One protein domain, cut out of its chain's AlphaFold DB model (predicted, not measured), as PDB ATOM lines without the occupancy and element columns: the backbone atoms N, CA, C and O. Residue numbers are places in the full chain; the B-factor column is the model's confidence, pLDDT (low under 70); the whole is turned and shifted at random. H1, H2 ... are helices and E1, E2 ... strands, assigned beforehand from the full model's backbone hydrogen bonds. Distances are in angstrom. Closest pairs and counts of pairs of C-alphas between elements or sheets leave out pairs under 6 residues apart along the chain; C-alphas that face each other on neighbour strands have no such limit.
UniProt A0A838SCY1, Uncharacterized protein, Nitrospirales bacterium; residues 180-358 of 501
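Overview. This is residues 180 to 358 of the 501 residues of an uncharacterized protein of Nitrospirales bacterium (UniProt A0A838SCY1). The model is a long body in which two twisted sheets, E1 E2 E3 E9 and E7 E6 E10, are partly face to face with their strands crossed, and toward one end H1, H2 and H3 make a head with the small sheet E4 E5 E8. The hairpin of E2 and E3 reaches to the other end. The 179 printed residues have four named helices and ten named strands, in the order H1 E1 E2 E3 H2 E4 E5 H3 E6 E7 E8 E9 H4 E10; the class is mixed, and neighbour strands are antiparallel. The whole is only just loose, close to compact, with a radius of gyration of the C-alphas of 19.4 A and spans of 66 by 32 by 32 A.

Arrangement. In the branched sheet, E3, residues 217 to 233, has E1, residues 200 to 204, and E2, residues 208 to 214, on one side and E9, residues 329 to 336, on the other side. E3 bends by 82 degrees at residue 220. N 203 and O 230, N 210 and O 224, and N 227 and O 333 are each 2.8 A apart, within hydrogen-bond range. This sheet makes a sandwich, two sheets face to face, with E7, residues 296 to 301, E6, residues 283 to 290, and E10, residues 348 to 355; the facing parts are 9.1 A centre to centre, the strands at 65 degrees. N 289 and O 298, and N 286 and O 352, are 2.8 A apart. H4, residues 337 to 340, is on the branched sheet at a height of 4.6 A, over none of its strands. H1, residues 180 to 198, only grazes the sheet E7 E6 E10 with residues 193 to 198. H1 touches H2, residues 235 to 247, at a shallow tilt of 24 degrees, opposite ways; the closest C-alphas, of Ile 195 and Leu 238, are 6.8 A apart. H1 touches H3, residues 271 to 279, at a shallow tilt of 28 degrees, the same way; the closest C-alphas, of Arg 185 and Ala 271, are 4.5 A apart. H2 makes two layers, a helix on one face of a sheet, with E4, residues 254 to 256, E5, residues 260 to 263, and E8, residues 318 to 320; it is over E4 at a height of 6.7 A. N 255 and O 262 are 2.9 A apart, N 319 and O 261 2.8 A. In H1, H2 and H3 every O i to N i+4 pair is within hydrogen-bond range; H4 is too short for one.

Along the chain. H1 begins at C-alpha 180 (48.341, -43.394, 57.418) and is 26.1 A long. E3 is 43.3 A long, from C-alpha 217 (-7.948, -50.419, 24.682). E10, 22.8 A, ends at C-alpha 355 (25.296, -47.441, 42.519).

Size, cuts and confidence. The C-alphas farthest apart, of Lys 180 and Met 219, are 67.2 A apart. The printed part has no cut. The link E7 to E8, 16 residues, is long. The mean pLDDT of the printed part is 85.2; residues 214 to 220, 248 to 252, 268, 343 to 345 and 357 to 358 are under 70.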
ATOM      1  N   LYS A 180      48.245 -44.347  58.532       72.94
ATOM      2  CA  LYS A 180      48.341 -43.394  57.418       72.94
ATOM      3  C   LYS A 180      47.797 -43.985  56.111       72.94
ATOM      4  O   LYS A 180      46.924 -43.385  55.485       72.94
ATOM      5  N   LEU A 181      48.224 -45.194  55.738       71.44
ATOM      6  CA  LEU A 181      47.723 -45.888  54.543       71.44
ATOM      7  C   LEU A 181      46.207 -46.127  54.608       71.44
ATOM      8  O   LEU A 181      45.501 -45.994  53.609       71.44
ATOM      9  N   THR A 182      45.681 -46.484  55.780       73.19
ATOM     10  CA  THR A 182      44.243 -46.722  55.972       73.19
ATOM     11  C   THR A 182      43.443 -45.424  55.864       73.19
ATOM     12  O   THR A 182      42.363 -45.413  55.268       73.19
ATOM     13  N   HIS A 183      43.979 -44.330  56.405       77.12
ATOM     14  CA  HIS A 183      43.389 -42.999  56.330       77.12
ATOM     15  C   HIS A 183      43.295 -42.502  54.882       77.12
ATOM     16  O   HIS A 183      42.210 -42.133  54.432       77.12
ATOM     17  N   GLU A 184      44.381 -42.592  54.111       77.56
ATOM     18  CA  GLU A 184      44.411 -42.175  52.701       77.56
ATOM     19  C   GLU A 184      43.432 -42.977  51.832       77.56
ATOM     20  O   GLU A 184      42.694 -42.417  51.018       77.56
ATOM     21  N   ARG A 185      43.344 -44.294  52.049       81.12
ATOM     22  CA  ARG A 185      42.385 -45.159  51.341       81.12
ATOM     23  C   ARG A 185      40.932 -44.815  51.668       81.12
ATOM     24  O   ARG A 185      40.076 -44.865  50.784       81.12
ATOM     25  N   ARG A 186      40.639 -44.458  52.923       81.88
ATOM     26  CA  ARG A 186      39.305 -43.989  53.329       81.88
ATOM     27  C   ARG A 186      38.987 -42.628  52.708       81.88
ATOM     28  O   ARG A 186      37.864 -42.443  52.244       81.88
ATOM     29  N   GLY A 187      39.968 -41.728  52.646       82.31
ATOM     30  CA  GLY A 187      39.859 -40.435  51.964       82.31
ATOM     31  C   GLY A 187      39.511 -40.586  50.483       82.31
ATOM     32  O   GLY A 187      38.584 -39.939  50.003       82.31
ATOM     33  N   ALA A 188      40.152 -41.527  49.782       85.12
ATOM     34  CA  ALA A 188      39.838 -41.850  48.390       85.12
ATOM     35  C   ALA A 188      38.390 -42.336  48.185       85.12
ATOM     36  O   ALA A 188      37.711 -41.881  47.263       85.12
ATOM     37  N   TYR A 189      37.905 -43.236  49.049       85.69
ATOM     38  CA  TYR A 189      36.512 -43.699  49.015       85.69
ATOM     39  C   TYR A 189      35.532 -42.542  49.231       85.69
ATOM     40  O   TYR A 189      34.608 -42.348  48.441       85.69
ATOM     41  N   TRP A 190      35.762 -41.766  50.292       88.38
ATOM     42  CA  TRP A 190      34.920 -40.632  50.649       88.38
ATOM     43  C   TRP A 190      34.874 -39.603  49.518       88.38
ATOM     44  O   TRP A 190      33.790 -39.212  49.104       88.38
ATOM     45  N   LEU A 191      36.024 -39.245  48.940       90.56
ATOM     46  CA  LEU A 191      36.100 -38.286  47.841       90.56
ATOM     47  C   LEU A 191      35.285 -38.747  46.624       90.56
ATOM     48  O   LEU A 191      34.544 -37.952  46.046       90.56
ATOM     49  N   ALA A 192      35.386 -40.026  46.245       90.00
ATOM     50  CA  ALA A 192      34.621 -40.574  45.129       90.00
ATOM     51  C   ALA A 192      33.103 -40.480  45.368       90.00
ATOM     52  O   ALA A 192      32.377 -40.029  44.480       90.00
ATOM     53  N   GLU A 193      32.619 -40.871  46.551       89.69
ATOM     54  CA  GLU A 193      31.190 -40.788  46.891       89.69
ATOM     55  C   GLU A 193      30.702 -39.336  47.000       89.69
ATOM     56  O   GLU A 193      29.645 -39.009  46.460       89.69
ATOM     57  N   THR A 194      31.481 -38.444  47.617       91.94
ATOM     58  CA  THR A 194      31.131 -37.022  47.764       91.94
ATOM     59  C   THR A 194      31.008 -36.337  46.406       91.94
ATOM     60  O   THR A 194      30.048 -35.604  46.176       91.94
ATOM     61  N   ILE A 195      31.906 -36.618  45.453       93.19
ATOM     62  CA  ILE A 195      31.775 -36.095  44.084       93.19
ATOM     63  C   ILE A 195      30.471 -36.585  43.438       93.19
ATOM     64  O   ILE A 195      29.788 -35.807  42.775       93.19
ATOM     65  N   TRP A 196      30.090 -37.848  43.635       91.56
ATOM     66  CA  TRP A 196      28.831 -38.382  43.107       91.56
ATOM     67  C   TRP A 196      27.586 -37.780  43.756       91.56
ATOM     68  O   TRP A 196      26.593 -37.565  43.064       91.56
ATOM     69  N   HIS A 197      27.642 -37.500  45.052       90.25
ATOM     70  CA  HIS A 197      26.517 -36.969  45.810       90.25
ATOM     71  C   HIS A 197      26.336 -35.457  45.608       90.25
ATOM     72  O   HIS A 197      25.218 -34.973  45.458       90.25
ATOM     73  N   GLU A 198      27.437 -34.705  45.561       92.00
ATOM     74  CA  GLU A 198      27.409 -33.243  45.660       92.00
ATOM     75  C   GLU A 198      27.994 -32.522  44.447       92.00
ATOM     76  O   GLU A 198      27.714 -31.340  44.260       92.00
ATOM     77  N   GLY A 199      28.760 -33.196  43.584       91.25
ATOM     78  CA  GLY A 199      29.482 -32.574  42.464       91.25
ATOM     79  C   GLY A 199      28.609 -32.049  41.316       91.25
ATOM     80  O   GLY A 199      29.133 -31.501  40.342       91.25
ATOM     81  N   TRP A 200      27.287 -32.191  41.410       92.19
ATOM     82  CA  TRP A 200      26.356 -32.004  40.300       92.19
ATOM     83  C   TRP A 200      25.295 -30.951  40.585       92.19
ATOM     84  O   TRP A 200      24.985 -30.633  41.734       92.19
ATOM     85  N   VAL A 201      24.709 -30.433  39.511       92.88
ATOM     86  CA  VAL A 201      23.530 -29.564  39.532       92.88
ATOM     87  C   VAL A 201      22.546 -30.065  38.485       92.88
ATOM     88  O   VAL A 201      22.948 -30.392  37.367       92.88
ATOM     89  N   SER A 202      21.268 -30.125  38.846       92.94
ATOM     90  CA  SER A 202      20.177 -30.470  37.937       92.94
ATOM     91  C   SER A 202      19.347 -29.242  37.588       92.94
ATOM     92  O   SER A 202      18.911 -28.513  38.477       92.94
ATOM     93  N   GLU A 203      19.063 -29.065  36.305       94.25
ATOM     94  CA  GLU A 203      18.037 -28.159  35.806       94.25
ATOM     95  C   GLU A 203      16.787 -28.966  35.473       94.25
ATOM     96  O   GLU A 203      16.823 -29.880  34.645       94.25
ATOM     97  N   ILE A 204      15.686 -28.627  36.137       92.44
ATOM     98  CA  ILE A 204      14.383 -29.259  35.954       92.44
ATOM     99  C   ILE A 204      13.487 -28.229  35.276       92.44
ATOM    100  O   ILE A 204      13.239 -27.156  35.826       92.44
ATOM    101  N   GLY A 205      13.054 -28.522  34.052       92.12
ATOM    102  CA  GLY A 205      12.195 -27.621  33.295       92.12
ATOM    103  C   GLY A 205      10.715 -27.772  33.643       92.12
ATOM    104  O   GLY A 205      10.325 -28.477  34.572       92.12
ATOM    105  N   HIS A 206       9.866 -27.094  32.874       91.94
ATOM    106  CA  HIS A 206       8.426 -27.104  33.115       91.94
ATOM    107  C   HIS A 206       7.775 -28.436  32.702       91.94
ATOM    108  O   HIS A 206       8.129 -28.983  31.651       91.94
ATOM    109  N   PRO A 207       6.805 -28.945  33.485       92.81
ATOM    110  CA  PRO A 207       6.101 -30.178  33.163       92.81
ATOM    111  C   PRO A 207       5.225 -30.012  31.917       92.81
ATOM    112  O   PRO A 207       4.507 -29.026  31.752       92.81
ATOM    113  N   LEU A 208       5.262 -31.021  31.052       93.81
ATOM    114  CA  LEU A 208       4.433 -31.162  29.862       93.81
ATOM    115  C   LEU A 208       3.464 -32.323  30.078       93.81
ATOM    116  O   LEU A 208       3.889 -33.463  30.259       93.81
ATOM    117  N   TYR A 209       2.164 -32.057  30.027       91.50
ATOM    118  CA  TYR A 209       1.150 -33.095  30.199       91.50
ATOM    119  C   TYR A 209       0.833 -33.762  28.865       91.50
ATOM    120  O   TYR A 209       0.546 -33.103  27.866       91.50
ATOM    121  N   GLN A 210       0.905 -35.086  28.859       89.50
ATOM    122  CA  GLN A 210       0.647 -35.939  27.709       89.50
ATOM    123  C   GLN A 210      -0.338 -37.034  28.106       89.50
ATOM    124  O   GLN A 210      -0.520 -37.337  29.283       89.50
ATOM    125  N   VAL A 211      -0.971 -37.647  27.114       85.31
ATOM    126  CA  VAL A 211      -1.863 -38.785  27.326       85.31
ATOM    127  C   VAL A 211      -1.236 -39.997  26.666       85.31
ATOM    128  O   VAL A 211      -0.888 -39.960  25.486       85.31
ATOM    129  N   TRP A 212      -1.084 -41.069  27.433       76.06
ATOM    130  CA  TRP A 212      -0.614 -42.345  26.926       76.06
ATOM    131  C   TRP A 212      -1.798 -43.291  26.722       76.06
ATOM    132  O   TRP A 212      -2.620 -43.450  27.619       76.06
ATOM    133  N   GLN A 213      -1.912 -43.885  25.535       72.44
ATOM    134  CA  GLN A 213      -3.025 -44.763  25.162       72.44
ATOM    135  C   GLN A 213      -2.593 -46.227  25.187       72.44
ATOM    136  O   GLN A 213      -1.502 -46.560  24.712       72.44
ATOM    137  N   PHE A 214      -3.463 -47.106  25.690       66.19
ATOM    138  CA  PHE A 214      -3.201 -48.539  25.638       66.19
ATOM    139  C   PHE A 214      -3.463 -49.085  24.223       66.19
ATOM    140  O   PHE A 214      -4.488 -48.769  23.619       66.19
ATOM    141  N   PRO A 215      -2.590 -49.953  23.682       56.38
ATOM    142  CA  PRO A 215      -2.700 -50.417  22.292       56.38
ATOM    143  C   PRO A 215      -3.965 -51.230  22.011       56.38
ATOM    144  O   PRO A 215      -4.482 -51.212  20.898       56.38
ATOM    145  N   ASN A 216      -4.442 -51.957  23.023       59.62
ATOM    146  CA  ASN A 216      -5.579 -52.869  22.917       59.62
ATOM    147  C   ASN A 216      -6.861 -52.301  23.537       59.62
ATOM    148  O   ASN A 216      -7.885 -52.980  23.531       59.62
ATOM    149  N   ASP A 217      -6.804 -51.084  24.078       63.91
ATOM    150  CA  ASP A 217      -7.948 -50.419  24.682       63.91
ATOM    151  C   ASP A 217      -7.846 -48.911  24.449       63.91
ATOM    152  O   ASP A 217      -7.273 -48.165  25.242       63.91
ATOM    153  N   SER A 218      -8.420 -48.464  23.330       59.78
ATOM    154  CA  SER A 218      -8.462 -47.052  22.950       59.78
ATOM    155  C   SER A 218      -9.284 -46.184  23.909       59.78
ATOM    156  O   SER A 218      -9.229 -44.960  23.800       59.78
ATOM    157  N   MET A 219     -10.073 -46.790  24.806       63.78
ATOM    158  CA  MET A 219     -10.869 -46.077  25.811       63.78
ATOM    159  C   MET A 219     -10.088 -45.862  27.111       63.78
ATOM    160  O   MET A 219     -10.415 -44.953  27.872       63.78
ATOM    161  N   SER A 220      -9.039 -46.653  27.345       67.88
ATOM    162  CA  SER A 220      -8.158 -46.510  28.499       67.88
ATOM    163  C   SER A 220      -6.958 -45.635  28.151       67.88
ATOM    164  O   SER A 220      -6.231 -45.866  27.181       67.88
ATOM    165  N   SER A 221      -6.721 -44.612  28.968       78.44
ATOM    166  CA  SER A 221      -5.557 -43.746  28.822       78.44
ATOM    167  C   SER A 221      -4.986 -43.355  30.175       78.44
ATOM    168  O   SER A 221      -5.731 -43.185  31.139       78.44
ATOM    169  N   VAL A 222      -3.665 -43.219  30.236       82.62
ATOM    170  CA  VAL A 222      -2.944 -42.781  31.428       82.62
ATOM    171  C   VAL A 222      -2.419 -41.374  31.166       82.62
ATOM    172  O   VAL A 222      -1.615 -41.192  30.245       82.62
ATOM    173  N   PRO A 223      -2.848 -40.358  31.931       88.81
ATOM    174  CA  PRO A 223      -2.220 -39.050  31.874       88.81
ATOM    175  C   PRO A 223      -0.789 -39.157  32.415       88.81
ATOM    176  O   PRO A 223      -0.554 -39.699  33.494       88.81
ATOM    177  N   VAL A 224       0.175 -38.642  31.657       90.00
ATOM    178  CA  VAL A 224       1.605 -38.684  31.969       90.00
ATOM    179  C   VAL A 224       2.158 -37.266  31.993       90.00
ATOM    180  O   VAL A 224       2.021 -36.510  31.034       90.00
ATOM    181  N   MET A 225       2.829 -36.919  33.084       92.19
ATOM    182  CA  MET A 225       3.629 -35.713  33.229       92.19
ATOM    183  C   MET A 225       5.044 -35.988  32.710       92.19
ATOM    184  O   MET A 225       5.738 -36.857  33.236       92.19
ATOM    185  N   ALA A 226       5.473 -35.260  31.681       93.69
ATOM    186  CA  ALA A 226       6.811 -35.335  31.108       93.69
ATOM    187  C   ALA A 226       7.629 -34.082  31.460       93.69
ATOM    188  O   ALA A 226       7.230 -32.972  31.123       93.69
ATOM    189  N   ILE A 227       8.783 -34.244  32.102       94.62
ATOM    190  CA  ILE A 227       9.610 -33.138  32.599       94.62
ATOM    191  C   ILE A 227      10.978 -33.187  31.907       94.62
ATOM    192  O   ILE A 227      11.662 -34.209  32.015       94.62
ATOM    193  N   PRO A 228      11.399 -32.134  31.179       96.06
ATOM    194  CA  PRO A 228      12.745 -32.063  30.628       96.06
ATOM    195  C   PRO A 228      13.755 -31.827  31.753       96.06
ATOM    196  O   PRO A 228      13.557 -30.952  32.597       96.06
ATOM    197  N   ILE A 229      14.831 -32.611  31.765       95.38
ATOM    198  CA  ILE A 229      15.864 -32.554  32.801       95.38
ATOM    199  C   ILE A 229      17.249 -32.563  32.161       95.38
ATOM    200  O   ILE A 229      17.510 -33.332  31.229       95.38
ATOM    201  N   SER A 230      18.129 -31.733  32.714       94.56
ATOM    202  CA  SER A 230      19.553 -31.684  32.391       94.56
ATOM    203  C   SER A 230      20.376 -31.759  33.676       94.56
ATOM    204  O   SER A 230      20.113 -31.027  34.624       94.56
ATOM    205  N   LEU A 231      21.375 -32.636  33.722       93.62
ATOM    206  CA  LEU A 231      22.297 -32.794  34.849       93.62
ATOM    207  C   LEU A 231      23.708 -32.421  34.406       93.62
ATOM    208  O   LEU A 231      24.158 -32.858  33.345       93.62
ATOM    209  N   PHE A 232      24.424 -31.670  35.236       92.94
ATOM    210  CA  PHE A 232      25.749 -31.138  34.934       92.94
ATOM    211  C   PHE A 232      26.698 -31.386  36.096       92.94
ATOM    212  O   PHE A 232      26.305 -31.209  37.248       92.94
ATOM    213  N   PHE A 233      27.961 -31.704  35.811       92.94
ATOM    214  CA  PHE A 233      29.012 -31.470  36.798       92.94
ATOM    215  C   PHE A 233      29.225 -29.969  36.957       92.94
ATOM    216  O   PHE A 233      29.358 -29.249  35.962       92.94
ATOM    217  N   SER A 234      29.282 -29.500  38.201       93.81
ATOM    218  CA  SER A 234      29.545 -28.098  38.509       93.81
ATOM    219  C   SER A 234      31.015 -27.906  38.880       93.81
ATOM    220  O   SER A 234      31.428 -28.373  39.946       93.81
ATOM    221  N   PRO A 235      31.798 -27.158  38.077       93.56
ATOM    222  CA  PRO A 235      33.178 -26.821  38.422       93.56
ATOM    223  C   PRO A 235      33.304 -26.170  39.803       93.56
ATOM    224  O   PRO A 235      34.232 -26.462  40.549       93.56
ATOM    225  N   HIS A 236      32.334 -25.328  40.173       94.00
ATOM    226  CA  HIS A 236      32.321 -24.651  41.465       94.00
ATOM    227  C   HIS A 236      32.115 -25.624  42.634       94.00
ATOM    228  O   HIS A 236      32.842 -25.550  43.623       94.00
ATOM    229  N   ARG A 237      31.172 -26.572  42.511       94.81
ATOM    230  CA  ARG A 237      30.943 -27.585  43.555       94.81
ATOM    231  C   ARG A 237      32.129 -28.534  43.693       94.81
ATOM    232  O   ARG A 237      32.545 -28.813  44.808       94.81
ATOM    233  N   LEU A 238      32.712 -28.968  42.574       93.75
ATOM    234  CA  LEU A 238      33.918 -29.799  42.580       93.75
ATOM    235  C   LEU A 238      35.096 -29.086  43.256       93.75
ATOM    236  O   LEU A 238      35.750 -29.674  44.112       93.75
ATOM    237  N   ALA A 239      35.334 -27.810  42.931       92.69
ATOM    238  CA  ALA A 239      36.383 -27.019  43.574       92.69
ATOM    239  C   ALA A 239      36.185 -26.924  45.096       92.69
ATOM    240  O   ALA A 239      37.141 -27.100  45.846       92.69
ATOM    241  N   HIS A 240      34.946 -26.719  45.552       93.25
ATOM    242  CA  HIS A 240      34.621 -26.691  46.978       93.25
ATOM    243  C   HIS A 240      34.858 -28.046  47.665       93.25
ATOM    244  O   HIS A 240      35.441 -28.084  48.745       93.25
ATOM    245  N   ILE A 241      34.469 -29.160  47.030       92.44
ATOM    246  CA  ILE A 241      34.733 -30.516  47.543       92.44
ATOM    247  C   ILE A 241      36.241 -30.743  47.702       92.44
ATOM    248  O   ILE A 241      36.681 -31.219  48.746       92.44
ATOM    249  N   PHE A 242      37.050 -30.367  46.705       91.88
ATOM    250  CA  PHE A 242      38.506 -30.513  46.786       91.88
ATOM    251  C   PHE A 242      39.134 -29.620  47.860       91.88
ATOM    252  O   PHE A 242      40.045 -30.063  48.557       91.88
ATOM    253  N   GLU A 243      38.639 -28.394  48.041       89.00
ATOM    254  CA  GLU A 243      39.098 -27.505  49.113       89.00
ATOM    255  C   GLU A 243      38.773 -28.081  50.501       89.00
ATOM    256  O   GLU A 243      39.600 -28.025  51.412       89.00
ATOM    257  N   GLN A 244      37.582 -28.661  50.676       86.38
ATOM    258  CA  GLN A 244      37.206 -29.333  51.922       86.38
ATOM    259  C   GLN A 244      38.076 -30.561  52.190       86.38
ATOM    260  O   GLN A 244      38.547 -30.730  53.311       86.38
ATOM    261  N   ALA A 245      38.335 -31.365  51.160       85.12
ATOM    262  CA  ALA A 245      39.162 -32.560  51.256       85.12
ATOM    263  C   ALA A 245      40.625 -32.237  51.632       85.12
ATOM    264  O   ALA A 245      41.247 -32.964  52.402       85.12
ATOM    265  N   GLN A 246      41.159 -31.097  51.180       81.38
ATOM    266  CA  GLN A 246      42.485 -30.619  51.598       81.38
ATOM    267  C   GLN A 246      42.520 -30.140  53.058       81.38
ATOM    268  O   GLN A 246      43.545 -30.263  53.725       81.38
ATOM    269  N   LYS A 247      41.416 -29.586  53.575       79.19
ATOM    270  CA  LYS A 247      41.332 -29.087  54.961       79.19
ATOM    271  C   LYS A 247      41.239 -30.203  56.000       79.19
ATOM    272  O   LYS A 247      41.532 -29.952  57.164       79.19
ATOM    273  N   THR A 248      40.838 -31.410  55.611       66.75
ATOM    274  CA  THR A 248      40.640 -32.548  56.523       66.75
ATOM    275  C   THR A 248      41.913 -33.352  56.822       66.75
ATOM    276  O   THR A 248      41.800 -34.475  57.299       66.75
ATOM    277  N   GLU A 249      43.112 -32.821  56.537       57.53
ATOM    278  CA  GLU A 249      44.421 -33.512  56.685       57.53
ATOM    279  C   GLU A 249      44.523 -34.859  55.940       57.53
ATOM    280  O   GLU A 249      45.480 -35.620  56.077       57.53
ATOM    281  N   THR A 250      43.544 -35.164  55.098       58.69
ATOM    282  CA  THR A 250      43.659 -36.154  54.045       58.69
ATOM    283  C   THR A 250      44.447 -35.501  52.914       58.69
ATOM    284  O   THR A 250      43.981 -34.504  52.373       58.69
ATOM    285  N   ASP A 251      45.559 -36.084  52.452       61.91
ATOM    286  CA  ASP A 251      46.252 -35.687  51.198       61.91
ATOM    287  C   ASP A 251      45.371 -35.914  49.932       61.91
ATOM    288  O   ASP A 251      45.822 -35.991  48.792       61.91
ATOM    289  N   SER A 252      44.060 -36.046  50.134       68.25
ATOM    290  CA  SER A 252      43.002 -36.179  49.152       68.25
ATOM    291  C   SER A 252      42.595 -34.787  48.690       68.25
ATOM    292  O   SER A 252      41.805 -34.113  49.335       68.25
ATOM    293  N   GLY A 253      43.151 -34.338  47.573       77.62
ATOM    294  CA  GLY A 253      42.782 -33.078  46.943       77.62
ATOM    295  C   GLY A 253      42.493 -33.256  45.461       77.62
ATOM    296  O   GLY A 253      42.407 -34.369  44.934       77.62
ATOM    297  N   GLY A 254      42.353 -32.133  44.776       86.44
ATOM    298  CA  GLY A 254      42.170 -32.111  43.340       86.44
ATOM    299  C   GLY A 254      42.015 -30.702  42.809       86.44
ATOM    300  O   GLY A 254      41.957 -29.729  43.559       86.44
ATOM    301  N   TYR A 255      41.951 -30.598  41.493       89.12
ATOM    302  CA  TYR A 255      41.601 -29.365  40.812       89.12
ATOM    303  C   TYR A 255      40.753 -29.666  39.582       89.12
ATOM    304  O   TYR A 255      40.788 -30.760  39.018       89.12
ATOM    305  N   VAL A 256      39.967 -28.678  39.180       91.62
ATOM    306  CA  VAL A 256      39.066 -28.764  38.031       91.62
ATOM    307  C   VAL A 256      39.761 -28.146  36.819       91.62
ATOM    308  O   VAL A 256      40.402 -27.103  36.950       91.62
ATOM    309  N   ASP A 257      39.659 -28.790  35.656       88.00
ATOM    310  CA  ASP A 257      40.151 -28.256  34.380       88.00
ATOM    311  C   ASP A 257      38.982 -27.909  33.440       88.00
ATOM    312  O   ASP A 257      37.883 -27.652  33.917       88.00
ATOM    313  N   SER A 258      39.191 -27.787  32.126       81.06
ATOM    314  CA  SER A 258      38.103 -27.512  31.168       81.06
ATOM    315  C   SER A 258      37.333 -28.762  30.738       81.06
ATOM    316  O   SER A 258      36.194 -28.657  30.287       81.06
ATOM    317  N   ASP A 259      37.931 -29.939  30.898       82.31
ATOM    318  CA  ASP A 259      37.472 -31.204  30.319       82.31
ATOM    319  C   ASP A 259      37.043 -32.223  31.406       82.31
ATOM    320  O   ASP A 259      36.736 -33.385  31.108       82.31
ATOM    321  N   GLY A 260      37.135 -31.841  32.685       89.06
ATOM    322  CA  GLY A 260      36.833 -32.634  33.874       89.06
ATOM    323  C   GLY A 260      37.635 -32.176  35.101       89.06
ATOM    324  O   GLY A 260      37.703 -30.989  35.412       89.06
ATOM    325  N   PHE A 261      38.231 -33.117  35.831       92.69
ATOM    326  CA  PHE A 261      38.997 -32.821  37.045       92.69
ATOM    327  C   PHE A 261      40.152 -33.803  37.256       92.69
ATOM    328  O   PHE A 261      40.184 -34.888  36.674       92.69
ATOM    329  N   ARG A 262      41.106 -33.423  38.106       91.81
ATOM    330  CA  ARG A 262      42.272 -34.236  38.467       91.81
ATOM    331  C   ARG A 262      42.387 -34.359  39.980       91.81
ATOM    332  O   ARG A 262      42.216 -33.364  40.678       91.81
ATOM    333  N   THR A 263      42.669 -35.559  40.480       90.38
ATOM    334  CA  THR A 263      42.900 -35.832  41.905       90.38
ATOM    335  C   THR A 263      44.386 -35.748  42.243       90.38
ATOM    336  O   THR A 263      45.232 -36.044  41.405       90.38
ATOM    337  N   THR A 264      44.714 -35.366  43.475       87.81
ATOM    338  CA  THR A 264      46.100 -35.322  43.985       87.81
ATOM    339  C   THR A 264      46.389 -36.449  44.980       87.81
ATOM    340  O   THR A 264      47.236 -36.284  45.850       87.81
ATOM    341  N   LEU A 265      45.645 -37.559  44.902       85.06
ATOM    342  CA  LEU A 265      45.806 -38.690  45.819       85.06
ATOM    343  C   LEU A 265      47.167 -39.360  45.613       85.06
ATOM    344  O   LEU A 265      47.650 -39.463  44.484       85.06
ATOM    345  N   ASP A 266      47.742 -39.872  46.700       79.50
ATOM    346  CA  ASP A 266      48.993 -40.621  46.638       79.50
ATOM    347  C   ASP A 266      48.838 -41.930  45.841       79.50
ATOM    348  O   ASP A 266      47.882 -42.702  46.003       79.50
ATOM    349  N   GLU A 267      49.808 -42.186  44.962       72.56
ATOM    350  CA  GLU A 267      49.883 -43.422  44.183       72.56
ATOM    351  C   GLU A 267      50.479 -44.570  45.010       72.56
ATOM    352  O   GLU A 267      50.075 -45.724  44.839       72.56
ATOM    353  N   GLY A 268      51.395 -44.267  45.939       69.75
ATOM    354  CA  GLY A 268      52.117 -45.252  46.748       69.75
ATOM    355  C   GLY A 268      51.230 -46.025  47.726       69.75
ATOM    356  O   GLY A 268      51.452 -47.215  47.962       69.75
ATOM    357  N   SER A 269      50.181 -45.394  48.254       72.31
ATOM    358  CA  SER A 269      49.240 -46.020  49.187       72.31
ATOM    359  C   SER A 269      48.153 -46.876  48.536       72.31
ATOM    360  O   SER A 269      47.447 -47.644  49.213       72.31
ATOM    361  N   GLY A 270      48.012 -46.780  47.212       77.56
ATOM    362  CA  GLY A 270      46.903 -47.358  46.456       77.56
ATOM    363  C   GLY A 270      45.592 -46.573  46.588       77.56
ATOM    364  O   GLY A 270      44.560 -47.046  46.108       77.56
ATOM    365  N   ALA A 271      45.606 -45.389  47.213       82.94
ATOM    366  CA  ALA A 271      44.438 -44.519  47.334       82.94
ATOM    367  C   ALA A 271      43.906 -44.089  45.958       82.94
ATOM    368  O   ALA A 271      42.702 -44.181  45.715       82.94
ATOM    369  N   GLN A 272      44.791 -43.723  45.022       85.00
ATOM    370  CA  GLN A 272      44.387 -43.378  43.654       85.00
ATOM    371  C   GLN A 272      43.656 -44.535  42.953       85.00
ATOM    372  O   GLN A 272      42.604 -44.333  42.352       85.00
ATOM    373  N   LEU A 273      44.169 -45.766  43.066       84.50
ATOM    374  CA  LEU A 273      43.533 -46.938  42.457       84.50
ATOM    375  C   LEU A 273      42.133 -47.183  43.038       84.50
ATOM    376  O   LEU A 273      41.192 -47.423  42.284       84.50
ATOM    377  N   LEU A 274      41.984 -47.074  44.363       83.94
ATOM    378  CA  LEU A 274      40.688 -47.225  45.028       83.94
ATOM    379  C   LEU A 274      39.696 -46.137  44.626       83.94
ATOM    380  O   LEU A 274      38.518 -46.446  44.444       83.94
ATOM    381  N   PHE A 275      40.158 -44.891  44.481       88.81
ATOM    382  CA  PHE A 275      39.335 -43.794  43.979       88.81
ATOM    383  C   PHE A 275      38.800 -44.123  42.587       88.81
ATOM    384  O   PHE A 275      37.590 -44.075  42.382       88.81
ATOM    385  N   VAL A 276      39.673 -44.519  41.654       87.38
ATOM    386  CA  VAL A 276      39.274 -44.872  40.283       87.38
ATOM    387  C   VAL A 276      38.279 -46.031  40.291       87.38
ATOM    388  O   VAL A 276      37.213 -45.922  39.684       87.38
ATOM    389  N   GLU A 277      38.572 -47.100  41.035       85.69
ATOM    390  CA  GLU A 277      37.690 -48.263  41.156       85.69
ATOM    391  C   GLU A 277      36.298 -47.876  41.674       85.69
ATOM    392  O   GLU A 277      35.291 -48.357  41.160       85.69
ATOM    393  N   HIS A 278      36.220 -46.986  42.668       87.12
ATOM    394  CA  HIS A 278      34.957 -46.536  43.257       87.12
ATOM    395  C   HIS A 278      34.203 -45.537  42.389       87.12
ATOM    396  O   HIS A 278      32.975 -45.613  42.273       87.12
ATOM    397  N   PHE A 279      34.926 -44.609  41.772       89.50
ATOM    398  CA  PHE A 279      34.352 -43.565  40.946       89.50
ATOM    399  C   PHE A 279      33.756 -44.135  39.655       89.50
ATOM    400  O   PHE A 279      32.687 -43.697  39.233       89.50
ATOM    401  N   GLN A 280      34.399 -45.154  39.076       88.06
ATOM    402  CA  GLN A 280      33.934 -45.853  37.875       88.06
ATOM    403  C   GLN A 280      32.873 -46.929  38.143       88.06
ATOM    404  O   GLN A 280      32.402 -47.555  37.188       88.06
ATOM    405  N   LYS A 281      32.469 -47.165  39.404       87.56
ATOM    406  CA  LYS A 281      31.371 -48.099  39.691       87.56
ATOM    407  C   LYS A 281      30.137 -47.705  38.870       87.56
ATOM    408  O   LYS A 281      29.779 -46.526  38.867       87.56
ATOM    409  N   PRO A 282      29.467 -48.662  38.200       87.69
ATOM    410  CA  PRO A 282      28.246 -48.378  37.462       87.69
ATOM    411  C   PRO A 282      27.204 -47.737  38.373       87.69
ATOM    412  O   PRO A 282      26.788 -48.319  39.381       87.69
ATOM    413  N   ARG A 283      26.788 -46.528  38.008       90.12
ATOM    414  CA  ARG A 283      25.727 -45.792  38.684       90.12
ATOM    415  C   ARG A 283      24.648 -45.428  37.690       90.12
ATOM    416  O   ARG A 283      24.856 -45.377  36.476       90.12
ATOM    417  N   ARG A 284      23.477 -45.138  38.229       91.06
ATOM    418  CA  ARG A 284      22.346 -44.657  37.457       91.06
ATOM    419  C   ARG A 284      21.792 -43.399  38.097       91.06
ATOM    420  O   ARG A 284      21.668 -43.309  39.317       91.06
ATOM    421  N   VAL A 285      21.475 -42.434  37.243       92.31
ATOM    422  CA  VAL A 285      20.802 -41.199  37.638       92.31
ATOM    423  C   VAL A 285      19.306 -41.472  37.718       92.31
ATOM    424  O   VAL A 285      18.707 -41.887  36.726       92.31
ATOM    425  N   PHE A 286      18.705 -41.232  38.875       92.19
ATOM    426  CA  PHE A 286      17.268 -41.308  39.097       92.19
ATOM    427  C   PHE A 286      16.715 -39.932  39.406       92.19
ATOM    428  O   PHE A 286      17.349 -39.137  40.096       92.19
ATOM    429  N   ILE A 287      15.500 -39.701  38.932       93.62
ATOM    430  CA  ILE A 287      14.688 -38.570  39.352       93.62
ATOM    431  C   ILE A 287      13.617 -39.109  40.268       93.62
ATOM    432  O   ILE A 287      12.934 -40.078  39.919       93.62
ATOM    433  N   ARG A 288      13.517 -38.506  41.447       91.69
ATOM    434  CA  ARG A 288      12.536 -38.880  42.455       91.69
ATOM    435  C   ARG A 288      11.455 -37.819  42.495       91.69
ATOM    436  O   ARG A 288      11.758 -36.632  42.452       91.69
ATOM    437  N   ALA A 289      10.211 -38.261  42.564       91.50
ATOM    438  CA  ALA A 289       9.083 -37.430  42.935       91.50
ATOM    439  C   ALA A 289       8.896 -37.540  44.449       91.50
ATOM    440  O   ALA A 289       8.804 -38.654  44.968       91.50
ATOM    441  N   LEU A 290       8.851 -36.408  45.138       88.50
ATOM    442  CA  LEU A 290       8.771 -36.302  46.592       88.50
ATOM    443  C   LEU A 290       7.460 -35.614  46.989       88.50
ATOM    444  O   LEU A 290       7.034 -34.687  46.300       88.50
ATOM    445  N   ASN A 291       6.831 -36.030  48.088       85.75
ATOM    446  CA  ASN A 291       5.730 -35.266  48.697       85.75
ATOM    447  C   ASN A 291       6.254 -34.028  49.458       85.75
ATOM    448  O   ASN A 291       7.454 -33.739  49.462       85.75
ATOM    449  N   GLU A 292       5.349 -33.292  50.108       85.00
ATOM    450  CA  GLU A 292       5.694 -32.126  50.936       85.00
ATOM    451  C   GLU A 292       6.556 -32.504  52.153       85.00
ATOM    452  O   GLU A 292       7.367 -31.703  52.613       85.00
ATOM    453  N   GLU A 293       6.430 -33.740  52.642       82.75
ATOM    454  CA  GLU A 293       7.221 -34.285  53.745       82.75
ATOM    455  C   GLU A 293       8.624 -34.780  53.330       82.75
ATOM    456  O   GLU A 293       9.443 -35.088  54.197       82.75
ATOM    457  N   GLY A 294       8.925 -34.840  52.028       83.50
ATOM    458  CA  GLY A 294      10.195 -35.345  51.489       83.50
ATOM    459  C   GLY A 294      10.265 -36.868  51.288       83.50
ATOM    460  O   GLY A 294      11.325 -37.388  50.937       83.50
ATOM    461  N   ASP A 295       9.161 -37.591  51.466       82.31
ATOM    462  CA  ASP A 295       9.032 -39.013  51.155       82.31
ATOM    463  C   ASP A 295       8.989 -39.250  49.640       82.31
ATOM    464  O   ASP A 295       8.289 -38.568  48.885       82.31
ATOM    465  N   VAL A 296       9.690 -40.289  49.188       84.81
ATOM    466  CA  VAL A 296       9.760 -40.659  47.769       84.81
ATOM    467  C   VAL A 296       8.472 -41.360  47.321       84.81
ATOM    468  O   VAL A 296       8.220 -42.509  47.680       84.81
ATOM    469  N   LEU A 297       7.688 -40.694  46.473       84.50
ATOM    470  CA  LEU A 297       6.439 -41.195  45.887       84.50
ATOM    471  C   LEU A 297       6.672 -42.087  44.665       84.50
ATOM    472  O   LEU A 297       5.994 -43.104  44.479       84.50
ATOM    473  N   ALA A 298       7.609 -41.679  43.810       87.69
ATOM    474  CA  ALA A 298       7.941 -42.372  42.576       87.69
ATOM    475  C   ALA A 298       9.371 -42.082  42.132       87.69
ATOM    476  O   ALA A 298       9.958 -41.060  42.478       87.69
ATOM    477  N   ILE A 299       9.916 -42.978  41.320       90.81
ATOM    478  CA  ILE A 299      11.227 -42.843  40.697       90.81
ATOM    479  C   ILE A 299      11.146 -43.125  39.202       90.81
ATOM    480  O   ILE A 299      10.366 -43.963  38.739       90.81
ATOM    481  N   PHE A 300      12.009 -42.451  38.455       92.56
ATOM    482  CA  PHE A 300      12.188 -42.684  37.034       92.56
ATOM    483  C   PHE A 300      13.664 -42.586  36.664       92.56
ATOM    484  O   PHE A 300      14.366 -41.653  37.060       92.56
ATOM    485  N   SER A 301      14.132 -43.533  35.857       93.00
ATOM    486  CA  SER A 301      15.433 -43.456  35.208       93.00
ATOM    487  C   SER A 301      15.414 -44.159  33.850       93.00
ATOM    488  O   SER A 301      15.151 -45.364  33.779       93.00
ATOM    489  N   PRO A 302      15.699 -43.458  32.745       91.50
ATOM    490  CA  PRO A 302      15.827 -44.075  31.440       91.50
ATOM    491  C   PRO A 302      17.186 -44.769  31.294       91.50
ATOM    492  O   PRO A 302      18.191 -44.407  31.912       91.50
ATOM    493  N   TRP A 303      17.250 -45.758  30.397       87.81
ATOM    494  CA  TRP A 303      18.439 -46.600  30.289       87.81
ATOM    495  C   TRP A 303      19.725 -45.842  29.932       87.81
ATOM    496  O   TRP A 303      20.810 -46.201  30.388       87.81
ATOM    497  N   ALA A 304      19.599 -44.774  29.142       88.81
ATOM    498  CA  ALA A 304      20.712 -43.950  28.675       88.81
ATOM    499  C   ALA A 304      21.403 -43.128  29.782       88.81
ATOM    500  O   ALA A 304      22.448 -42.531  29.522       88.81
ATOM    501  N   TRP A 305      20.843 -43.086  30.995       91.75
ATOM    502  CA  TRP A 305      21.366 -42.321  32.135       91.75
ATOM    503  C   TRP A 305      22.245 -43.162  33.072       91.75
ATOM    504  O   TRP A 305      22.315 -42.934  34.281       91.75
ATOM    505  N   ARG A 306      22.910 -44.164  32.496       89.50
ATOM    506  CA  ARG A 306      23.946 -44.963  33.149       89.50
ATOM    507  C   ARG A 306      25.304 -44.278  33.010       89.50
ATOM    508  O   ARG A 306      25.664 -43.825  31.920       89.50
ATOM    509  N   THR A 307      26.030 -44.171  34.114       87.88
ATOM    510  CA  THR A 307      27.210 -43.308  34.225       87.88
ATOM    511  C   THR A 307      28.459 -43.917  33.605       87.88
ATOM    512  O   THR A 307      29.287 -43.179  33.072       87.88
ATOM    513  N   GLU A 308      28.577 -45.247  33.589       83.88
ATOM    514  CA  GLU A 308      29.785 -45.947  33.137       83.88
ATOM    515  C   GLU A 308      30.103 -45.715  31.654       83.88
ATOM    516  O   GLU A 308      31.224 -45.933  31.211       83.88
ATOM    517  N   ARG A 309      29.123 -45.246  30.871       79.12
ATOM    518  CA  ARG A 309      29.296 -44.934  29.445       79.12
ATOM    519  C   ARG A 309      29.804 -43.516  29.187       79.12
ATOM    520  O   ARG A 309      30.110 -43.197  28.043       79.12
ATOM    521  N   ARG A 310      29.819 -42.650  30.207       82.38
ATOM    522  CA  ARG A 310      30.093 -41.208  30.067       82.38
ATOM    523  C   ARG A 310      31.328 -40.732  30.829       82.38
ATOM    524  O   ARG A 310      31.658 -39.554  30.744       82.38
ATOM    525  N   ILE A 311      31.996 -41.620  31.560       87.19
ATOM    526  CA  ILE A 311      33.208 -41.310  32.320       87.19
ATOM    527  C   ILE A 311      34.404 -41.918  31.610       87.19
ATOM    528  O   ILE A 311      34.439 -43.123  31.374       87.19
ATOM    529  N   LEU A 312      35.392 -41.082  31.306       88.19
ATOM    530  CA  LEU A 312      36.642 -41.504  30.687       88.19
ATOM    531  C   LEU A 312      37.806 -41.138  31.606       88.19
ATOM    532  O   LEU A 312      37.903 -39.999  32.049       88.19
ATOM    533  N   MET A 313      38.703 -42.083  31.872       87.31
ATOM    534  CA  MET A 313      39.965 -41.787  32.558       87.31
ATOM    535  C   MET A 313      40.981 -41.332  31.516       87.31
ATOM    536  O   MET A 313      41.184 -42.030  30.522       87.31
ATOM    537  N   ARG A 314      41.604 -40.167  31.717       83.94
ATOM    538  CA  ARG A 314      42.695 -39.691  30.848       83.94
ATOM    539  C   ARG A 314      44.025 -40.310  31.264       83.94
ATOM    540  O   ARG A 314      44.795 -40.767  30.431       83.94
ATOM    541  N   ASP A 315      44.255 -40.329  32.568       82.00
ATOM    542  CA  ASP A 315      45.378 -40.952  33.258       82.00
ATOM    543  C   ASP A 315      44.874 -41.409  34.647       82.00
ATOM    544  O   ASP A 315      43.697 -41.181  34.954       82.00
ATOM    545  N   PRO A 316      45.685 -42.082  35.487       79.25
ATOM    546  CA  PRO A 316      45.221 -42.556  36.787       79.25
ATOM    547  C   PRO A 316      44.615 -41.461  37.665       79.25
ATOM    548  O   PRO A 316      43.728 -41.779  38.446       79.25
ATOM    549  N   GLN A 317      45.042 -40.203  37.513       83.00
ATOM    550  CA  GLN A 317      44.638 -39.050  38.320       83.00
ATOM    551  C   GLN A 317      43.581 -38.170  37.635       83.00
ATOM    552  O   GLN A 317      42.886 -37.409  38.302       83.00
ATOM    553  N   GLY A 318      43.453 -38.244  36.310       87.44
ATOM    554  CA  GLY A 318      42.597 -37.382  35.504       87.44
ATOM    555  C   GLY A 318      41.303 -38.045  35.055       87.44
ATOM    556  O   GLY A 318      41.307 -39.020  34.303       87.44
ATOM    557  N   VAL A 319      40.183 -37.438  35.437       90.19
ATOM    558  CA  VAL A 319      38.831 -37.837  35.053       90.19
ATOM    559  C   VAL A 319      38.297 -36.856  34.012       90.19
ATOM    560  O   VAL A 319      38.186 -35.660  34.266       90.19
ATOM    561  N   SER A 320      37.925 -37.362  32.838       90.12
ATOM    562  CA  SER A 320      37.239 -36.596  31.800       90.12
ATOM    563  C   SER A 320      35.736 -36.796  31.889       90.12
ATOM    564  O   SER A 320      35.237 -37.914  31.732       90.12
ATOM    565  N   VAL A 321      35.020 -35.695  32.098       89.50
ATOM    566  CA  VAL A 321      33.564 -35.672  32.221       89.50
ATOM    567  C   VAL A 321      33.006 -34.372  31.642       89.50
ATOM    568  O   VAL A 321      33.612 -33.318  31.828       89.50
ATOM    569  N   PRO A 322      31.844 -34.407  30.963       88.06
ATOM    570  CA  PRO A 322      31.135 -33.194  30.579       88.06
ATOM    571  C   PRO A 322      30.861 -32.306  31.795       88.06
ATOM    572  O   PRO A 322      30.210 -32.734  32.751       88.06
ATOM    573  N   MET A 323      31.347 -31.070  31.744       88.88
ATOM    574  CA  MET A 323      31.113 -30.058  32.770       88.88
ATOM    575  C   MET A 323      30.225 -28.945  32.249       88.88
ATOM    576  O   MET A 323      30.179 -28.693  31.044       88.88
ATOM    577  N   TRP A 324      29.557 -28.249  33.172       90.50
ATOM    578  CA  TRP A 324      28.775 -27.056  32.868       90.50
ATOM    579  C   TRP A 324      29.532 -26.104  31.916       90.50
ATOM    580  O   TRP A 324      30.683 -25.763  32.204       90.50
ATOM    581  N   PRO A 325      28.915 -25.648  30.805       89.50
ATOM    582  CA  PRO A 325      27.490 -25.755  30.459       89.50
ATOM    583  C   PRO A 325      27.113 -27.002  29.635       89.50
ATOM    584  O   PRO A 325      25.986 -27.101  29.160       89.50
ATOM    585  N   ASN A 326      28.026 -27.953  29.430       91.12
ATOM    586  CA  ASN A 326      27.739 -29.181  28.691       91.12
ATOM    587  C   ASN A 326      27.088 -30.218  29.621       91.12
ATOM    588  O   ASN A 326      27.706 -30.633  30.606       91.12
ATOM    589  N   PRO A 327      25.854 -30.666  29.336       90.88
ATOM    590  CA  PRO A 327      25.152 -31.575  30.223       90.88
ATOM    591  C   PRO A 327      25.777 -32.966  30.206       90.88
ATOM    592  O   PRO A 327      26.004 -33.576  29.157       90.88
ATOM    593  N   PHE A 328      25.985 -33.504  31.401       91.00
ATOM    594  CA  PHE A 328      26.361 -34.891  31.599       91.00
ATOM    595  C   PHE A 328      25.229 -35.829  31.195       91.00
ATOM    596  O   PHE A 328      25.482 -36.852  30.567       91.00
ATOM    597  N   VAL A 329      23.985 -35.477  31.513       91.00
ATOM    598  CA  VAL A 329      22.782 -36.232  31.157       91.00
ATOM    599  C   VAL A 329      21.691 -35.251  30.739       91.00
ATOM    600  O   VAL A 329      21.502 -34.231  31.389       91.00
ATOM    601  N   THR A 330      20.963 -35.570  29.668       93.75
ATOM    602  CA  THR A 330      19.741 -34.864  29.263       93.75
ATOM    603  C   THR A 330      18.646 -35.855  28.904       93.75
ATOM    604  O   THR A 330      18.914 -37.000  28.514       93.75
ATOM    605  N   GLY A 331      17.396 -35.423  29.022       93.56
ATOM    606  CA  GLY A 331      16.255 -36.173  28.518       93.56
ATOM    607  C   GLY A 331      14.948 -35.737  29.153       93.56
ATOM    608  O   GLY A 331      14.840 -34.648  29.707       93.56
ATOM    609  N   PHE A 332      13.962 -36.621  29.065       93.25
ATOM    610  CA  PHE A 332      12.661 -36.434  29.682       93.25
ATOM    611  C   PHE A 332      12.444 -37.497  30.743       93.25
ATOM    612  O   PHE A 332      12.718 -38.679  30.520       93.25
ATOM    613  N   VAL A 333      11.904 -37.061  31.868       93.38
ATOM    614  CA  VAL A 333      11.347 -37.935  32.889       93.38
ATOM    615  C   VAL A 333       9.851 -37.982  32.747       93.38
ATOM    616  O   VAL A 333       9.241 -36.977  32.411       93.38
ATOM    617  N   GLN A 334       9.269 -39.156  32.960       91.75
ATOM    618  CA  GLN A 334       7.849 -39.376  32.766       91.75
ATOM    619  C   GLN A 334       7.250 -40.022  34.012       91.75
ATOM    620  O   GLN A 334       7.689 -41.092  34.425       91.75
ATOM    621  N   PHE A 335       6.229 -39.388  34.580       90.31
ATOM    622  CA  PHE A 335       5.464 -39.923  35.703       90.31
ATOM    623  C   PHE A 335       3.978 -39.977  35.344       90.31
ATOM    624  O   PHE A 335       3.458 -39.000  34.804       90.31
ATOM    625  N   PRO A 336       3.258 -41.071  35.639       88.25
ATOM    626  CA  PRO A 336       1.804 -41.066  35.631       88.25
ATOM    627  C   PRO A 336       1.312 -39.984  36.591       88.25
ATOM    628  O   PRO A 336       1.805 -39.890  37.715       88.25
ATOM    629  N   VAL A 337       0.361 -39.159  36.158       88.31
ATOM    630  CA  VAL A 337      -0.123 -38.019  36.957       88.31
ATOM    631  C   VAL A 337      -0.671 -38.493  38.307       88.31
ATOM    632  O   VAL A 337      -0.365 -37.905  39.336       88.31
ATOM    633  N   GLU A 338      -1.346 -39.643  38.336       83.69
ATOM    634  CA  GLU A 338      -1.829 -40.308  39.559       83.69
ATOM    635  C   GLU A 338      -0.737 -40.658  40.597       83.69
ATOM    636  O   GLU A 338      -1.034 -40.913  41.771       83.69
ATOM    637  N   TRP A 339       0.538 -40.714  40.199       83.56
ATOM    638  CA  TRP A 339       1.648 -40.971  41.121       83.56
ATOM    639  C   TRP A 339       2.147 -39.696  41.797       83.56
ATOM    640  O   TRP A 339       2.642 -39.779  42.917       83.56
ATOM    641  N   VAL A 340       2.017 -38.546  41.131       85.06
ATOM    642  CA  VAL A 340       2.671 -37.283  41.520       85.06
ATOM    643  C   VAL A 340       1.700 -36.168  41.908       85.06
ATOM    644  O   VAL A 340       2.100 -35.239  42.600       85.06
ATOM    645  N   GLU A 341       0.432 -36.264  41.510       82.62
ATOM    646  CA  GLU A 341      -0.641 -35.342  41.895       82.62
ATOM    647  C   GLU A 341      -1.690 -36.111  42.704       82.62
ATOM    648  O   GLU A 341      -2.671 -36.634  42.168       82.62
ATOM    649  N   ARG A 342      -1.456 -36.235  44.014       71.06
ATOM    650  CA  ARG A 342      -2.356 -36.938  44.939       71.06
ATOM    651  C   ARG A 342      -2.991 -35.971  45.911       71.06
ATOM    652  O   ARG A 342      -2.309 -35.124  46.466       71.06
ATOM    653  N   GLU A 343      -4.293 -36.139  46.132       62.88
ATOM    654  CA  GLU A 343      -5.035 -35.470  47.215       62.88
ATOM    655  C   GLU A 343      -4.915 -33.926  47.223       62.88
ATOM    656  O   GLU A 343      -5.209 -33.289  48.226       62.88
ATOM    657  N   GLY A 344      -4.545 -33.311  46.090       60.59
ATOM    658  CA  GLY A 344      -4.365 -31.860  45.954       60.59
ATOM    659  C   GLY A 344      -2.947 -31.345  46.232       60.59
ATOM    660  O   GLY A 344      -2.730 -30.140  46.135       60.59
ATOM    661  N   HIS A 345      -1.990 -32.228  46.524       67.81
ATOM    662  CA  HIS A 345      -0.584 -31.885  46.732       67.81
ATOM    663  C   HIS A 345       0.244 -32.150  45.466       67.81
ATOM    664  O   HIS A 345       0.065 -33.170  44.791       67.81
ATOM    665  N   HIS A 346       1.157 -31.229  45.146       79.19
ATOM    666  CA  HIS A 346       2.079 -31.357  44.016       79.19
ATOM    667  C   HIS A 346       3.405 -31.958  44.474       79.19
ATOM    668  O   HIS A 346       3.998 -31.492  45.448       79.19
ATOM    669  N   ALA A 347       3.904 -32.955  43.743       87.56
ATOM    670  CA  ALA A 347       5.230 -33.488  44.002       87.56
ATOM    671  C   ALA A 347       6.335 -32.469  43.677       87.56
ATOM    672  O   ALA A 347       6.270 -31.740  42.683       87.56
ATOM    673  N   THR A 348       7.388 -32.477  44.489       91.50
ATOM    674  CA  THR A 348       8.672 -31.860  44.143       91.50
ATOM    675  C   THR A 348       9.599 -32.904  43.528       91.50
ATOM    676  O   THR A 348       9.349 -34.105  43.636       91.50
ATOM    677  N   PHE A 349      10.648 -32.464  42.836       92.19
ATOM    678  CA  PHE A 349      11.542 -33.366  42.115       92.19
ATOM    679  C   PHE A 349      12.993 -33.105  42.478       92.19
ATOM    680  O   PHE A 349      13.437 -31.956  42.488       92.19
ATOM    681  N   ASP A 350      13.739 -34.179  42.708       91.62
ATOM    682  CA  ASP A 350      15.184 -34.120  42.877       91.62
ATOM    683  C   ASP A 350      15.903 -35.172  42.032       91.62
ATOM    684  O   ASP A 350      15.287 -36.031  41.393       91.62
ATOM    685  N   THR A 351      17.230 -35.059  42.001       92.12
ATOM    686  CA  THR A 351      18.099 -35.990  41.287       92.12
ATOM    687  C   THR A 351      19.009 -36.703  42.266       92.12
ATOM    688  O   THR A 351      19.687 -36.059  43.060       92.12
ATOM    689  N   VAL A 352      19.089 -38.026  42.150       90.88
ATOM    690  CA  VAL A 352      20.046 -38.847  42.894       90.88
ATOM    691  C   VAL A 352      20.826 -39.746  41.955       90.88
ATOM    692  O   VAL A 352      20.305 -40.232  40.950       90.88
ATOM    693  N   VAL A 353      22.089 -39.994  42.289       90.25
ATOM    694  CA  VAL A 353      22.948 -40.900  41.529       90.25
ATOM    695  C   VAL A 353      23.361 -42.050  42.429       90.25
ATOM    696  O   VAL A 353      24.157 -41.876  43.348       90.25
ATOM    697  N   VAL A 354      22.810 -43.234  42.169       86.50
ATOM    698  CA  VAL A 354      23.005 -44.406  43.034       86.50
ATOM    699  C   VAL A 354      23.809 -45.494  42.326       86.50
ATOM    700  O   VAL A 354      23.665 -45.667  41.109       86.50
ATOM    701  N   PRO A 355      24.663 -46.240  43.052       83.50
ATOM    702  CA  PRO A 355      25.296 -47.441  42.519       83.50
ATOM    703  C   PRO A 355      24.241 -48.499  42.190       83.50
ATOM    704  O   PRO A 355      23.297 -48.692  42.950       83.50
ATOM    705  N   VAL A 356      24.415 -49.192  41.061       76.62
ATOM    706  CA  VAL A 356      23.476 -50.228  40.584       76.62
ATOM    707  C   VAL A 356      24.176 -51.579  40.376       76.62
ATOM    708  O   VAL A 356      24.305 -52.049  39.245       76.62
ATOM    709  N   PRO A 357      24.675 -52.227  41.448       60.44
ATOM    710  CA  PRO A 357      25.435 -53.469  41.326       60.44
ATOM    711  C   PRO A 357      24.593 -54.667  40.863       60.44
ATOM    712  O   PRO A 357      25.132 -55.547  40.191       60.44
ATOM    713  N   ASN A 358      23.294 -54.720  41.188       67.94
ATOM    714  CA  ASN A 358      22.454 -55.897  40.919       67.94
ATOM    715  C   ASN A 358      21.416 -55.696  39.808       67.94
ATOM    716  O   ASN A 358      20.591 -56.580  39.570       67.94
TER     717      ASN A 358